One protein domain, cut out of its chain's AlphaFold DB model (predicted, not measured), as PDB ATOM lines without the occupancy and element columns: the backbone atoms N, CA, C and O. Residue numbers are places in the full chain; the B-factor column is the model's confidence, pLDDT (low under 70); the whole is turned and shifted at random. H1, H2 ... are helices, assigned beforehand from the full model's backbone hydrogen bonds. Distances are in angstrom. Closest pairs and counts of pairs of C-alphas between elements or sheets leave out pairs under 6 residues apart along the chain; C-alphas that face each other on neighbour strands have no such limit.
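What this domain is: This is residues 103 to 200 of the 254 residues of an uncharacterized protein of archaeon (UniProt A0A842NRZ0). One long helix, H1, makes an arm whose residues 103 to 117 stick out free from a compact body of shorter helices. In that body H2 and H4 run side by side, H3 and H5 pack on each other, and H6 packs on H4. The printed part has 98 residues with six named helices, H1 to H6 in chain order, and no named strand: all helix. The whole is loose, with a radius of gyration of the C-alphas of 15.9 A, and spans 56 by 28 by 21 A.

How they stand to each other: H1, residues 104 to 127, touches H3, residues 149 to 157, with residues 121 to 125 alone; the closest C-alphas, of Ser 125 and Tyr 153, are 6.1 A apart. Their lines are about perpendicular at 72 degrees, only just past steep. H1 and H2, residues 129 to 141, only just touch, with 3 pairs of C-alphas within 8 A, and only at the corner; Phe 126 and Glu 132 have the closest C-alphas, 6.4 A apart. H2 touches H4, residues 165 to 177, at a shallow tilt of 3 degrees, the same way; the closest C-alphas, of Leu 134 and Leu 169, are 5.4 A apart. H3 touches H5, residues 187 to 192, with the C-alphas of Ala 152 and Tyr 188 closest at 4.1 A. H4 touches H6, residues 195 to 199, with the C-alphas of Ser 171 and Tyr 199 closest at 4.8 A. In H1 to H5 every O i to N i+4 pair is within hydrogen-bond range; in H6 0 of 1 is, beside 2 of 2 O i to N i+3 pairs.

Where its parts are: H1 begins at C-alpha 104 (36.486, -45.581, -19.422) and is 34.2 A long from first to last C-alpha. H2 measures 18.6 A, H4 18.2 A and H3 12.2 A. H5 is 8.4 A long, and H6 is 7.5 A long, ending at C-alpha 199 (13.899, -40.723, -64.202).

The domain as a whole: The C-alphas of Ser 103 and Pro 179 are the two farthest apart, 57.0 A. The printed part has no cut, and no link is long. Residues 103 to 122 have pLDDT under 70.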
ATOM      1  N   SER A 103      40.823 -47.745 -20.626       54.56
ATOM      2  CA  SER A 103      40.065 -47.121 -19.521       54.56
ATOM      3  C   SER A 103      38.797 -46.379 -19.975       54.56
ATOM      4  O   SER A 103      38.837 -45.724 -21.015       54.56
ATOM      5  N   GLN A 104      37.723 -46.358 -19.174       50.97
ATOM      6  CA  GLN A 104      36.486 -45.581 -19.422       50.97
ATOM      7  C   GLN A 104      36.669 -44.180 -20.051       50.97
ATOM      8  O   GLN A 104      35.788 -43.698 -20.763       50.97
ATOM      9  N   LYS A 105      37.799 -43.501 -19.803       52.97
ATOM     10  CA  LYS A 105      38.157 -42.231 -20.453       52.97
ATOM     11  C   LYS A 105      38.316 -42.353 -21.970       52.97
ATOM     12  O   LYS A 105      37.856 -41.462 -22.673       52.97
ATOM     13  N   VAL A 106      38.932 -43.428 -22.456       54.59
ATOM     14  CA  VAL A 106      39.128 -43.706 -23.881       54.59
ATOM     15  C   VAL A 106      37.790 -44.021 -24.526       54.59
ATOM     16  O   VAL A 106      37.437 -43.307 -25.442       54.59
ATOM     17  N   ALA A 107      36.972 -44.933 -23.990       52.88
ATOM     18  CA  ALA A 107      35.638 -45.200 -24.550       52.88
ATOM     19  C   ALA A 107      34.741 -43.948 -24.612       52.88
ATOM     20  O   ALA A 107      34.084 -43.698 -25.623       52.88
ATOM     21  N   ARG A 108      34.755 -43.110 -23.563       56.72
ATOM     22  CA  ARG A 108      34.058 -41.811 -23.576       56.72
ATOM     23  C   ARG A 108      34.668 -40.838 -24.582       56.72
ATOM     24  O   ARG A 108      33.928 -40.065 -25.177       56.72
ATOM     25  N   ALA A 109      35.987 -40.841 -24.761       57.88
ATOM     26  CA  ALA A 109      36.646 -40.043 -25.788       57.88
ATOM     27  C   ALA A 109      36.280 -40.547 -27.190       57.88
ATOM     28  O   ALA A 109      35.916 -39.731 -28.020       57.88
ATOM     29  N   THR A 110      36.258 -41.858 -27.436       58.28
ATOM     30  CA  THR A 110      35.851 -42.455 -28.714       58.28
ATOM     31  C   THR A 110      34.388 -42.154 -29.027       58.28
ATOM     32  O   THR A 110      34.085 -41.759 -30.144       58.28
ATOM     33  N   GLN A 111      33.486 -42.233 -28.043       61.47
ATOM     34  CA  GLN A 111      32.089 -41.812 -28.215       61.47
ATOM     35  C   GLN A 111      31.959 -40.307 -28.481       61.47
ATOM     36  O   GLN A 111      31.169 -39.906 -29.329       61.47
ATOM     37  N   LYS A 112      32.731 -39.466 -27.782       64.00
ATOM     38  CA  LYS A 112      32.757 -38.017 -28.035       64.00
ATOM     39  C   LYS A 112      33.316 -37.684 -29.415       64.00
ATOM     40  O   LYS A 112      32.798 -36.776 -30.044       64.00
ATOM     41  N   VAL A 113      34.339 -38.405 -29.870       61.84
ATOM     42  CA  VAL A 113      34.926 -38.253 -31.205       61.84
ATOM     43  C   VAL A 113      33.936 -38.717 -32.266       61.84
ATOM     44  O   VAL A 113      33.687 -37.957 -33.186       61.84
ATOM     45  N   SER A 114      33.300 -39.882 -32.100       58.50
ATOM     46  CA  SER A 114      32.240 -40.354 -33.004       58.50
ATOM     47  C   SER A 114      31.117 -39.330 -33.111       58.50
ATOM     48  O   SER A 114      30.759 -38.940 -34.210       58.50
ATOM     49  N   LYS A 115      30.629 -38.820 -31.974       67.75
ATOM     50  CA  LYS A 115      29.595 -37.785 -31.967       67.75
ATOM     51  C   LYS A 115      30.068 -36.485 -32.626       67.75
ATOM     52  O   LYS A 115      29.318 -35.889 -33.377       67.75
ATOM     53  N   ALA A 116      31.301 -36.052 -32.370       66.00
ATOM     54  CA  ALA A 116      31.849 -34.859 -33.007       66.00
ATOM     55  C   ALA A 116      32.014 -35.040 -34.524       66.00
ATOM     56  O   ALA A 116      31.786 -34.096 -35.268       66.00
ATOM     57  N   MET A 117      32.385 -36.237 -34.987       60.84
ATOM     58  CA  MET A 117      32.429 -36.571 -36.412       60.84
ATOM     59  C   MET A 117      31.024 -36.583 -37.021       60.84
ATOM     60  O   MET A 117      30.836 -36.009 -38.087       60.84
ATOM     61  N   ASP A 118      30.041 -37.154 -36.320       64.19
ATOM     62  CA  ASP A 118      28.633 -37.121 -36.727       64.19
ATOM     63  C   ASP A 118      28.126 -35.673 -36.854       64.19
ATOM     64  O   ASP A 118      27.506 -35.323 -37.854       64.19
ATOM     65  N   ASP A 119      28.442 -34.822 -35.871       69.75
ATOM     66  CA  ASP A 119      28.073 -33.405 -35.864       69.75
ATOM     67  C   ASP A 119      28.756 -32.643 -37.025       69.75
ATOM     68  O   ASP A 119      28.143 -31.764 -37.631       69.75
ATOM     69  N   ILE A 120      30.009 -32.978 -37.370       67.50
ATOM     70  CA  ILE A 120      30.737 -32.390 -38.511       67.50
ATOM     71  C   ILE A 120      30.111 -32.811 -39.846       67.50
ATOM     72  O   ILE A 120      29.872 -31.949 -40.689       67.50
ATOM     73  N   GLU A 121      29.813 -34.098 -40.040       63.72
ATOM     74  CA  GLU A 121      29.164 -34.590 -41.265       63.72
ATOM     75  C   GLU A 121      27.775 -33.967 -41.463       63.72
ATOM     76  O   GLU A 121      27.405 -33.595 -42.581       63.72
ATOM     77  N   ASP A 122      27.011 -33.802 -40.379       69.50
ATOM     78  CA  ASP A 122      25.729 -33.101 -40.433       69.50
ATOM     79  C   ASP A 122      25.928 -31.642 -40.867       69.50
ATOM     80  O   ASP A 122      25.217 -31.179 -41.765       69.50
ATOM     81  N   ILE A 123      26.917 -30.934 -40.307       71.69
ATOM     82  CA  ILE A 123      27.264 -29.561 -40.710       71.69
ATOM     83  C   ILE A 123      27.654 -29.498 -42.193       71.69
ATOM     84  O   ILE A 123      27.154 -28.628 -42.907       71.69
ATOM     85  N   GLU A 124      28.487 -30.411 -42.693       71.25
ATOM     86  CA  GLU A 124      28.859 -30.456 -44.115       71.25
ATOM     87  C   GLU A 124      27.636 -30.647 -45.020       71.25
ATOM     88  O   GLU A 124      27.503 -29.963 -46.042       71.25
ATOM     89  N   SER A 125      26.678 -31.480 -44.597       71.06
ATOM     90  CA  SER A 125      25.412 -31.645 -45.316       71.06
ATOM     91  C   SER A 125      24.613 -30.340 -45.401       71.06
ATOM     92  O   SER A 125      23.931 -30.106 -46.401       71.06
ATOM     93  N   PHE A 126      24.660 -29.484 -44.373       70.88
ATOM     94  CA  PHE A 126      24.016 -28.163 -44.373       70.88
ATOM     95  C   PHE A 126      24.762 -27.150 -45.239       70.88
ATOM     96  O   PHE A 126      24.139 -26.249 -45.801       70.88
ATOM     97  N   LEU A 127      26.082 -27.289 -45.346       75.56
ATOM     98  CA  LEU A 127      26.925 -26.367 -46.099       75.56
ATOM     99  C   LEU A 127      26.956 -26.666 -47.601       75.56
ATOM    100  O   LEU A 127      27.314 -25.770 -48.360       75.56
ATOM    101  N   ASN A 128      26.564 -27.866 -48.052       85.12
ATOM    102  CA  ASN A 128      26.482 -28.196 -49.476       85.12
ATOM    103  C   ASN A 128      25.179 -27.648 -50.109       85.12
ATOM    104  O   ASN A 128      24.109 -28.239 -49.920       85.12
ATOM    105  N   PRO A 129      25.227 -26.564 -50.914       86.81
ATOM    106  CA  PRO A 129      24.013 -25.902 -51.398       86.81
ATOM    107  C   PRO A 129      23.243 -26.743 -52.424       86.81
ATOM    108  O   PRO A 129      22.016 -26.657 -52.513       86.81
ATOM    109  N   GLY A 130      23.961 -27.562 -53.201       87.88
ATOM    110  CA  GLY A 130      23.364 -28.466 -54.180       87.88
ATOM    111  C   GLY A 130      22.543 -29.552 -53.493       87.88
ATOM    112  O   GLY A 130      21.366 -29.740 -53.814       87.88
ATOM    113  N   PHE A 131      23.142 -30.222 -52.505       92.06
ATOM    114  CA  PHE A 131      22.446 -31.230 -51.713       92.06
ATOM    115  C   PHE A 131      21.276 -30.633 -50.928       92.06
ATOM    116  O   PHE A 131      20.193 -31.213 -50.941       92.06
ATOM    117  N   GLU A 132      21.444 -29.463 -50.304       90.12
ATOM    118  CA  GLU A 132      20.352 -28.789 -49.590       90.12
ATOM    119  C   GLU A 132      19.142 -28.567 -50.503       90.12
ATOM    120  O   GLU A 132      18.009 -28.891 -50.139       90.12
ATOM    121  N   ARG A 133      19.375 -28.089 -51.730       91.38
ATOM    122  CA  ARG A 133      18.303 -27.878 -52.707       91.38
ATOM    123  C   ARG A 133      17.609 -29.187 -53.094       91.38
ATOM    124  O   ARG A 133      16.378 -29.212 -53.184       91.38
ATOM    125  N   LEU A 134      18.375 -30.258 -53.309       93.50
ATOM    126  CA  LEU A 134      17.848 -31.596 -53.591       93.50
ATOM    127  C   LEU A 134      17.000 -32.113 -52.421       93.50
ATOM    128  O   LEU A 134      15.834 -32.462 -52.614       93.50
ATOM    129  N   PHE A 135      17.557 -32.098 -51.210       93.38
ATOM    130  CA  PHE A 135      16.912 -32.600 -50.001       93.38
ATOM    131  C   PHE A 135      15.629 -31.834 -49.681       93.38
ATOM    132  O   PHE A 135      14.582 -32.442 -49.457       93.38
ATOM    133  N   SER A 136      15.667 -30.502 -49.723       91.25
ATOM    134  CA  SER A 136      14.493 -29.668 -49.464       91.25
ATOM    135  C   SER A 136      13.394 -29.856 -50.513       91.25
ATOM    136  O   SER A 136      12.217 -29.922 -50.155       91.25
ATOM    137  N   THR A 137      13.752 -30.044 -51.790       92.75
ATOM    138  CA  THR A 137      12.779 -30.384 -52.846       92.75
ATOM    139  C   THR A 137      12.114 -31.733 -52.573       92.75
ATOM    140  O   THR A 137      10.887 -31.847 -52.637       92.75
ATOM    141  N   TYR A 138      12.913 -32.741 -52.218       93.94
ATOM    142  CA  TYR A 138      12.419 -34.079 -51.908       93.94
ATOM    143  C   TYR A 138      11.501 -34.071 -50.682       93.94
ATOM    144  O   TYR A 138      10.411 -34.638 -50.712       93.94
ATOM    145  N   ARG A 139      11.895 -33.353 -49.627       93.31
ATOM    146  CA  ARG A 139      11.125 -33.220 -48.387       93.31
ATOM    147  C   ARG A 139       9.807 -32.481 -48.586       93.31
ATOM    148  O   ARG A 139       8.825 -32.820 -47.932       93.31
ATOM    149  N   LEU A 140       9.768 -31.484 -49.468       92.38
ATOM    150  CA  LEU A 140       8.539 -30.749 -49.768       92.38
ATOM    151  C   LEU A 140       7.495 -31.657 -50.435       92.38
ATOM    152  O   LEU A 140       6.320 -31.596 -50.080       92.38
ATOM    153  N   LYS A 141       7.925 -32.502 -51.379       91.00
ATOM    154  CA  LYS A 141       7.036 -33.353 -52.187       91.00
ATOM    155  C   LYS A 141       6.785 -34.747 -51.599       91.00
ATOM    156  O   LYS A 141       5.756 -35.339 -51.896       91.00
ATOM    157  N   ASN A 142       7.684 -35.264 -50.760       91.75
ATOM    158  CA  ASN A 142       7.586 -36.583 -50.127       91.75
ATOM    159  C   ASN A 142       7.822 -36.501 -48.610       91.75
ATOM    160  O   ASN A 142       8.693 -37.167 -48.050       91.75
ATOM    161  N   LYS A 143       7.075 -35.620 -47.936       85.56
ATOM    162  CA  LYS A 143       7.320 -35.220 -46.539       85.56
ATOM    163  C   LYS A 143       7.404 -36.385 -45.552       85.56
ATOM    164  O   LYS A 143       8.244 -36.348 -44.657       85.56
ATOM    165  N   GLU A 144       6.543 -37.385 -45.704       83.12
ATOM    166  CA  GLU A 144       6.450 -38.519 -44.775       83.12
ATOM    167  C   GLU A 144       7.553 -39.557 -44.991       83.12
ATOM    168  O   GLU A 144       8.001 -40.178 -44.030       83.12
ATOM    169  N   TYR A 145       8.047 -39.699 -46.225       87.06
ATOM    170  CA  TYR A 145       8.987 -40.760 -46.592       87.06
ATOM    171  C   TYR A 145      10.347 -40.241 -47.051       87.06
ATOM    172  O   TYR A 145      11.163 -41.030 -47.504       87.06
ATOM    173  N   CYS A 146      10.639 -38.943 -46.913       87.50
ATOM    174  CA  CYS A 146      11.897 -38.333 -47.363       87.50
ATOM    175  C   CYS A 146      13.155 -39.027 -46.801       87.50
ATOM    176  O   CYS A 146      14.196 -39.030 -47.459       87.50
ATOM    177  N   GLY A 147      13.046 -39.647 -45.622       88.06
ATOM    178  CA  GLY A 147      14.129 -40.377 -44.970       88.06
ATOM    179  C   GLY A 147      15.082 -39.480 -44.177       88.06
ATOM    180  O   GLY A 147      14.829 -38.290 -43.968       88.06
ATOM    181  N   ASN A 148      16.177 -40.076 -43.701       88.88
ATOM    182  CA  ASN A 148      17.205 -39.385 -42.931       88.88
ATOM    183  C   ASN A 148      18.105 -38.543 -43.856       88.88
ATOM    184  O   ASN A 148      18.576 -39.018 -44.891       88.88
ATOM    185  N   ARG A 149      18.346 -37.285 -43.470       88.12
ATOM    186  CA  ARG A 149      19.194 -36.346 -44.213       88.12
ATOM    187  C   ARG A 149      20.635 -36.823 -44.338       88.12
ATOM    188  O   ARG A 149      21.190 -36.749 -45.429       88.12
ATOM    189  N   ARG A 150      21.217 -37.311 -43.245       84.81
ATOM    190  CA  ARG A 150      22.602 -37.769 -43.190       84.81
ATOM    191  C   ARG A 150      22.826 -38.952 -44.121       84.81
ATOM    192  O   ARG A 150      23.730 -38.908 -44.948       84.81
ATOM    193  N   ASP A 151      21.959 -39.959 -44.053       88.62
ATOM    194  CA  ASP A 151      22.060 -41.140 -44.920       88.62
ATOM    195  C   ASP A 151      21.954 -40.736 -46.396       88.62
ATOM    196  O   ASP A 151      22.764 -41.149 -47.228       88.62
ATOM    197  N   ALA A 152      21.003 -39.852 -46.719       91.38
ATOM    198  CA  ALA A 152      20.859 -39.309 -48.064       91.38
ATOM    199  C   ALA A 152      22.095 -38.512 -48.519       91.38
ATOM    200  O   ALA A 152      22.482 -38.618 -49.683       91.38
ATOM    201  N   TYR A 153      22.730 -37.750 -47.623       91.50
ATOM    202  CA  TYR A 153      23.952 -37.005 -47.931       91.50
ATOM    203  C   TYR A 153      25.134 -37.938 -48.197       91.50
ATOM    204  O   TYR A 153      25.853 -37.758 -49.174       91.50
ATOM    205  N   GLN A 154      25.283 -38.996 -47.400       88.31
ATOM    206  CA  GLN A 154      26.310 -40.015 -47.621       88.31
ATOM    207  C   GLN A 154      26.106 -40.741 -48.958       88.31
ATOM    208  O   GLN A 154      27.056 -40.940 -49.714       88.31
ATOM    209  N   ALA A 155      24.863 -41.087 -49.306       90.25
ATOM    210  CA  ALA A 155      24.552 -41.654 -50.617       90.25
ATOM    211  C   ALA A 155      24.847 -40.671 -51.765       90.25
ATOM    212  O   ALA A 155      25.359 -41.087 -52.803       90.25
ATOM    213  N   TYR A 156      24.568 -39.380 -51.564       91.00
ATOM    214  CA  TYR A 156      24.894 -38.309 -52.505       91.00
ATOM    215  C   TYR A 156      26.410 -38.168 -52.716       91.00
ATOM    216  O   TYR A 156      26.859 -38.161 -53.859       91.00
ATOM    217  N   LEU A 157      27.212 -38.147 -51.646       87.81
ATOM    218  CA  LEU A 157      28.675 -38.057 -51.739       87.81
ATOM    219  C   LEU A 157      29.298 -39.251 -52.473       87.81
ATOM    220  O   LEU A 157      30.265 -39.073 -53.210       87.81
ATOM    221  N   ARG A 158      28.726 -40.456 -52.338       86.75
ATOM    222  CA  ARG A 158      29.185 -41.653 -53.069       86.75
ATOM    223  C   ARG A 158      29.027 -41.549 -54.586       86.75
ATOM    224  O   ARG A 158      29.651 -42.336 -55.292       86.75
ATOM    225  N   LEU A 159      28.190 -40.641 -55.090       82.88
ATOM    226  CA  LEU A 159      28.112 -40.379 -56.527       82.88
ATOM    227  C   LEU A 159      29.303 -39.548 -57.026       82.88
ATOM    228  O   LEU A 159      29.623 -39.632 -58.210       82.88
ATOM    229  N   GLY A 160      29.985 -38.797 -56.153       76.31
ATOM    230  CA  GLY A 160      31.132 -37.963 -56.519       76.31
ATOM    231  C   GLY A 160      30.835 -37.034 -57.702       76.31
ATOM    232  O   GLY A 160      29.735 -36.496 -57.812       76.31
ATOM    233  N   ASP A 161      31.793 -36.917 -58.622       73.56
ATOM    234  CA  ASP A 161      31.697 -36.084 -59.836       73.56
ATOM    235  C   ASP A 161      30.989 -36.786 -61.012       73.56
ATOM    236  O   ASP A 161      31.019 -36.325 -62.158       73.56
ATOM    237  N   THR A 162      30.379 -37.942 -60.743       73.69
ATOM    238  CA  THR A 162      29.734 -38.771 -61.766       73.69
ATOM    239  C   THR A 162      28.440 -38.133 -62.265       73.69
ATOM    240  O   THR A 162      28.141 -38.198 -63.457       73.69
ATOM    241  N   PHE A 163      27.679 -37.515 -61.357       77.69
ATOM    242  CA  PHE A 163      26.392 -36.897 -61.653       77.69
ATOM    243  C   PHE A 163      26.334 -35.477 -61.122       77.69
ATOM    244  O   PHE A 163      26.498 -35.248 -59.923       77.69
ATOM    245  N   ASP A 164      25.971 -34.545 -61.997       82.38
ATOM    246  CA  ASP A 164      25.674 -33.190 -61.562       82.38
ATOM    247  C   ASP A 164      24.443 -33.160 -60.656       82.38
ATOM    248  O   ASP A 164      23.411 -33.797 -60.908       82.38
ATOM    249  N   THR A 165      24.498 -32.327 -59.618       86.06
ATOM    250  CA  THR A 165      23.368 -32.150 -58.699       86.06
ATOM    251  C   THR A 165      22.102 -31.692 -59.421       86.06
ATOM    252  O   THR A 165      20.995 -32.021 -58.997       86.06
ATOM    253  N   ALA A 166      22.248 -30.946 -60.520       86.44
ATOM    254  CA  ALA A 166      21.133 -30.526 -61.359       86.44
ATOM    255  C   ALA A 166      20.418 -31.724 -62.010       86.44
ATOM    256  O   ALA A 166      19.186 -31.761 -62.012       86.44
ATOM    257  N   VAL A 167      21.172 -32.727 -62.478       87.38
ATOM    258  CA  VAL A 167      20.625 -33.967 -63.057       87.38
ATOM    259  C   VAL A 167      19.845 -34.727 -61.994       87.38
ATOM    260  O   VAL A 167      18.700 -35.117 -62.224       87.38
ATOM    261  N   LEU A 168      20.435 -34.896 -60.806       90.81
ATOM    262  CA  LEU A 168      19.784 -35.576 -59.684       90.81
ATOM    263  C   LEU A 168      18.511 -34.855 -59.238       90.81
ATOM    264  O   LEU A 168      17.499 -35.501 -58.968       90.81
ATOM    265  N   LEU A 169      18.539 -33.522 -59.194       91.69
ATOM    266  CA  LEU A 169      17.383 -32.703 -58.842       91.69
ATOM    267  C   LEU A 169      16.244 -32.874 -59.849       91.69
ATOM    268  O   LEU A 169      15.095 -33.043 -59.443       91.69
ATOM    269  N   GLU A 170      16.544 -32.841 -61.144       91.00
ATOM    270  CA  GLU A 170      15.523 -33.007 -62.179       91.00
ATOM    271  C   GLU A 170      14.975 -34.438 -62.203       91.00
ATOM    272  O   GLU A 170      13.763 -34.641 -62.284       91.00
ATOM    273  N   SER A 171      15.848 -35.425 -61.995       91.94
ATOM    274  CA  SER A 171      15.452 -36.828 -61.856       91.94
ATOM    275  C   SER A 171      14.533 -37.042 -60.658       91.94
ATOM    276  O   SER A 171      13.521 -37.738 -60.756       91.94
ATOM    277  N   ALA A 172      14.834 -36.396 -59.529       94.19
ATOM    278  CA  ALA A 172      13.983 -36.432 -58.349       94.19
ATOM    279  C   ALA A 172      12.606 -35.812 -58.622       94.19
ATOM    280  O   ALA A 172      11.597 -36.390 -58.227       94.19
ATOM    281  N   LYS A 173      12.526 -34.677 -59.329       93.12
ATOM    282  CA  LYS A 173      11.228 -34.088 -59.709       93.12
ATOM    283  C   LYS A 173      10.427 -35.029 -60.604       93.12
ATOM    284  O   LYS A 173       9.280 -35.316 -60.280       93.12
ATOM    285  N   ASN A 174      11.051 -35.562 -61.658       92.25
ATOM    286  CA  ASN A 174      10.429 -36.529 -62.566       92.25
ATOM    287  C   ASN A 174       9.883 -37.745 -61.809       92.25
ATOM    288  O   ASN A 174       8.753 -38.169 -62.051       92.25
ATOM    289  N   TYR A 175      10.661 -38.282 -60.868       94.38
ATOM    290  CA  TYR A 175      10.232 -39.389 -60.021       94.38
ATOM    291  C   TYR A 175       9.047 -39.009 -59.140       94.38
ATOM    292  O   TYR A 175       8.041 -39.717 -59.120       94.38
ATOM    293  N   LEU A 176       9.145 -37.901 -58.408       93.19
ATOM    294  CA  LEU A 176       8.147 -37.483 -57.425       93.19
ATOM    295  C   LEU A 176       6.816 -37.106 -58.083       93.19
ATOM    296  O   LEU A 176       5.769 -37.459 -57.546       93.19
ATOM    297  N   ASP A 177       6.861 -36.508 -59.272       92.81
ATOM    298  CA  ASP A 177       5.675 -36.106 -60.035       92.81
ATOM    299  C   ASP A 177       5.061 -37.252 -60.855       92.81
ATOM    300  O   ASP A 177       3.957 -37.107 -61.376       92.81
ATOM    301  N   ASN A 178       5.729 -38.408 -60.960       90.06
ATOM    302  CA  ASN A 178       5.205 -39.548 -61.711       90.06
ATOM    303  C   ASN A 178       3.956 -40.152 -61.017       90.06
ATOM    304  O   ASN A 178       4.090 -40.726 -59.931       90.06
ATOM    305  N   PRO A 179       2.759 -40.107 -61.631       88.81
ATOM    306  CA  PRO A 179       1.527 -40.587 -61.001       88.81
ATOM    307  C   PRO A 179       1.435 -42.120 -60.910       88.81
ATOM    308  O   PRO A 179       0.652 -42.639 -60.120       88.81
ATOM    309  N   SER A 180       2.227 -42.858 -61.691       88.12
ATOM    310  CA  SER A 180       2.236 -44.326 -61.702       88.12
ATOM    311  C   SER A 180       2.924 -44.932 -60.477       88.12
ATOM    312  O   SER A 180       2.726 -46.109 -60.185       88.12
ATOM    313  N   VAL A 181       3.718 -44.152 -59.739       86.88
ATOM    314  CA  VAL A 181       4.386 -44.622 -58.519       86.88
ATOM    315  C   VAL A 181       3.555 -44.209 -57.307       86.88
ATOM    316  O   VAL A 181       3.564 -43.044 -56.915       86.88
ATOM    317  N   GLN A 182       2.857 -45.172 -56.706       80.75
ATOM    318  CA  GLN A 182       1.957 -44.929 -55.569       80.75
ATOM    319  C   GLN A 182       2.701 -44.627 -54.261       80.75
ATOM    320  O   GLN A 182       2.285 -43.749 -53.511       80.75
ATOM    321  N   LEU A 183       3.806 -45.331 -53.996       86.31
ATOM    322  CA  LEU A 183       4.637 -45.124 -52.811       86.31
ATOM    323  C   LEU A 183       6.029 -44.656 -53.236       86.31
ATOM    324  O   LEU A 183       6.742 -45.361 -53.951       86.31
ATOM    325  N   LYS A 184       6.411 -43.456 -52.801       90.19
ATOM    326  CA  LYS A 184       7.705 -42.860 -53.133       90.19
ATOM    327  C   LYS A 184       8.745 -43.247 -52.088       90.19
ATOM    328  O   LYS A 184       8.548 -43.003 -50.899       90.19
ATOM    329  N   PHE A 185       9.876 -43.783 -52.530       92.44
ATOM    330  CA  PHE A 185      11.010 -44.076 -51.659       92.44
ATOM    331  C   PHE A 185      11.618 -42.799 -51.074       92.44
ATOM    332  O   PHE A 185      11.447 -41.709 -51.622       92.44
ATOM    333  N   GLY A 186      12.348 -42.930 -49.967       93.94
ATOM    334  CA  GLY A 186      13.148 -41.836 -49.421       93.94
ATOM    335  C   GLY A 186      14.361 -41.506 -50.277       93.94
ATOM    336  O   GLY A 186      14.777 -42.309 -51.112       93.94
ATOM    337  N   LEU A 187      14.937 -40.322 -50.058       94.88
ATOM    338  CA  LEU A 187      16.030 -39.822 -50.895       94.88
ATOM    339  C   LEU A 187      17.265 -40.733 -50.836       94.88
ATOM    340  O   LEU A 187      17.930 -40.917 -51.850       94.88
ATOM    341  N   TYR A 188      17.536 -41.344 -49.677       94.19
ATOM    342  CA  TYR A 188      18.602 -42.336 -49.539       94.19
ATOM    343  C   TYR A 188      18.426 -43.495 -50.528       94.19
ATOM    344  O   TYR A 188      19.290 -43.677 -51.374       94.19
ATOM    345  N   ASN A 189      17.300 -44.218 -50.494       93.56
ATOM    346  CA  ASN A 189      17.042 -45.342 -51.407       93.56
ATOM    347  C   ASN A 189      16.962 -44.881 -52.867       93.56
ATOM    348  O   ASN A 189      17.475 -45.545 -53.760       93.56
ATOM    349  N   PHE A 190      16.378 -43.705 -53.118       94.25
ATOM    350  CA  PHE A 190      16.318 -43.131 -54.460       94.25
ATOM    351  C   PHE A 190      17.708 -42.997 -55.107       94.25
ATOM    352  O   PHE A 190      17.864 -43.289 -56.293       94.25
ATOM    353  N   ILE A 191      18.715 -42.601 -54.320       92.38
ATOM    354  CA  ILE A 191      20.110 -42.474 -54.762       92.38
ATOM    355  C   ILE A 191      20.853 -43.815 -54.686       92.38
ATOM    356  O   ILE A 191      21.511 -44.224 -55.647       92.38
ATOM    357  N   ASN A 192      20.793 -44.482 -53.534       91.00
ATOM    358  CA  ASN A 192      21.563 -45.681 -53.223       91.00
ATOM    359  C   ASN A 192      21.174 -46.847 -54.135       91.00
ATOM    360  O   ASN A 192      22.052 -47.484 -54.711       91.00
ATOM    361  N   ASP A 193      19.874 -47.035 -54.358       89.50
ATOM    362  CA  ASP A 193      19.334 -48.129 -55.172       89.50
ATOM    363  C   ASP A 193      19.223 -47.729 -56.654       89.50
ATOM    364  O   ASP A 193      18.584 -48.409 -57.451       89.50
ATOM    365  N   ARG A 194      19.846 -46.602 -57.033       88.31
ATOM    366  CA  ARG A 194      19.953 -46.092 -58.412       88.31
ATOM    367  C   ARG A 194      18.616 -45.840 -59.115       88.31
ATOM    368  O   ARG A 194      18.579 -45.701 -60.334       88.31
ATOM    369  N   ILE A 195      17.533 -45.681 -58.354       89.75
ATOM    370  CA  ILE A 195      16.179 -45.431 -58.874       89.75
ATOM    371  C   ILE A 195      16.154 -44.186 -59.766       89.75
ATOM    372  O   ILE A 195      15.441 -44.163 -60.766       89.75
ATOM    373  N   PHE A 196      16.958 -43.170 -59.438       90.69
ATOM    374  CA  PHE A 196      17.052 -41.931 -60.210       90.69
ATOM    375  C   PHE A 196      17.394 -42.130 -61.696       90.69
ATOM    376  O   PHE A 196      16.967 -41.312 -62.509       90.69
ATOM    377  N   LEU A 197      18.086 -43.215 -62.070       86.88
ATOM    378  CA  LEU A 197      18.444 -43.509 -63.465       86.88
ATOM    379  C   LEU A 197      17.211 -43.734 -64.357       86.88
ATOM    380  O   LEU A 197      17.210 -43.355 -65.525       86.88
ATOM    381  N   ASN A 198      16.119 -44.255 -63.789       86.25
ATOM    382  CA  ASN A 198      14.843 -44.433 -64.497       86.25
ATOM    383  C   ASN A 198      14.131 -43.107 -64.800       86.25
ATOM    384  O   ASN A 198      13.163 -43.073 -65.558       86.25
ATOM    385  N   TYR A 199      14.571 -42.018 -64.170       89.31
ATOM    386  CA  TYR A 199      13.899 -40.723 -64.202       89.31
ATOM    387  C   TYR A 199      14.803 -39.604 -64.708       89.31
ATOM    388  O   TYR A 199      14.445 -38.433 -64.553       89.31
ATOM    389  N   LEU A 200      15.936 -39.949 -65.331       86.88
ATOM    390  CA  LEU A 200      16.849 -38.971 -65.910       86.88
ATOM    391  C   LEU A 200      16.097 -37.991 -66.827       86.88
ATOM    392  O   LEU A 200      15.147 -38.378 -67.521       86.88
TER     393      LEU A 200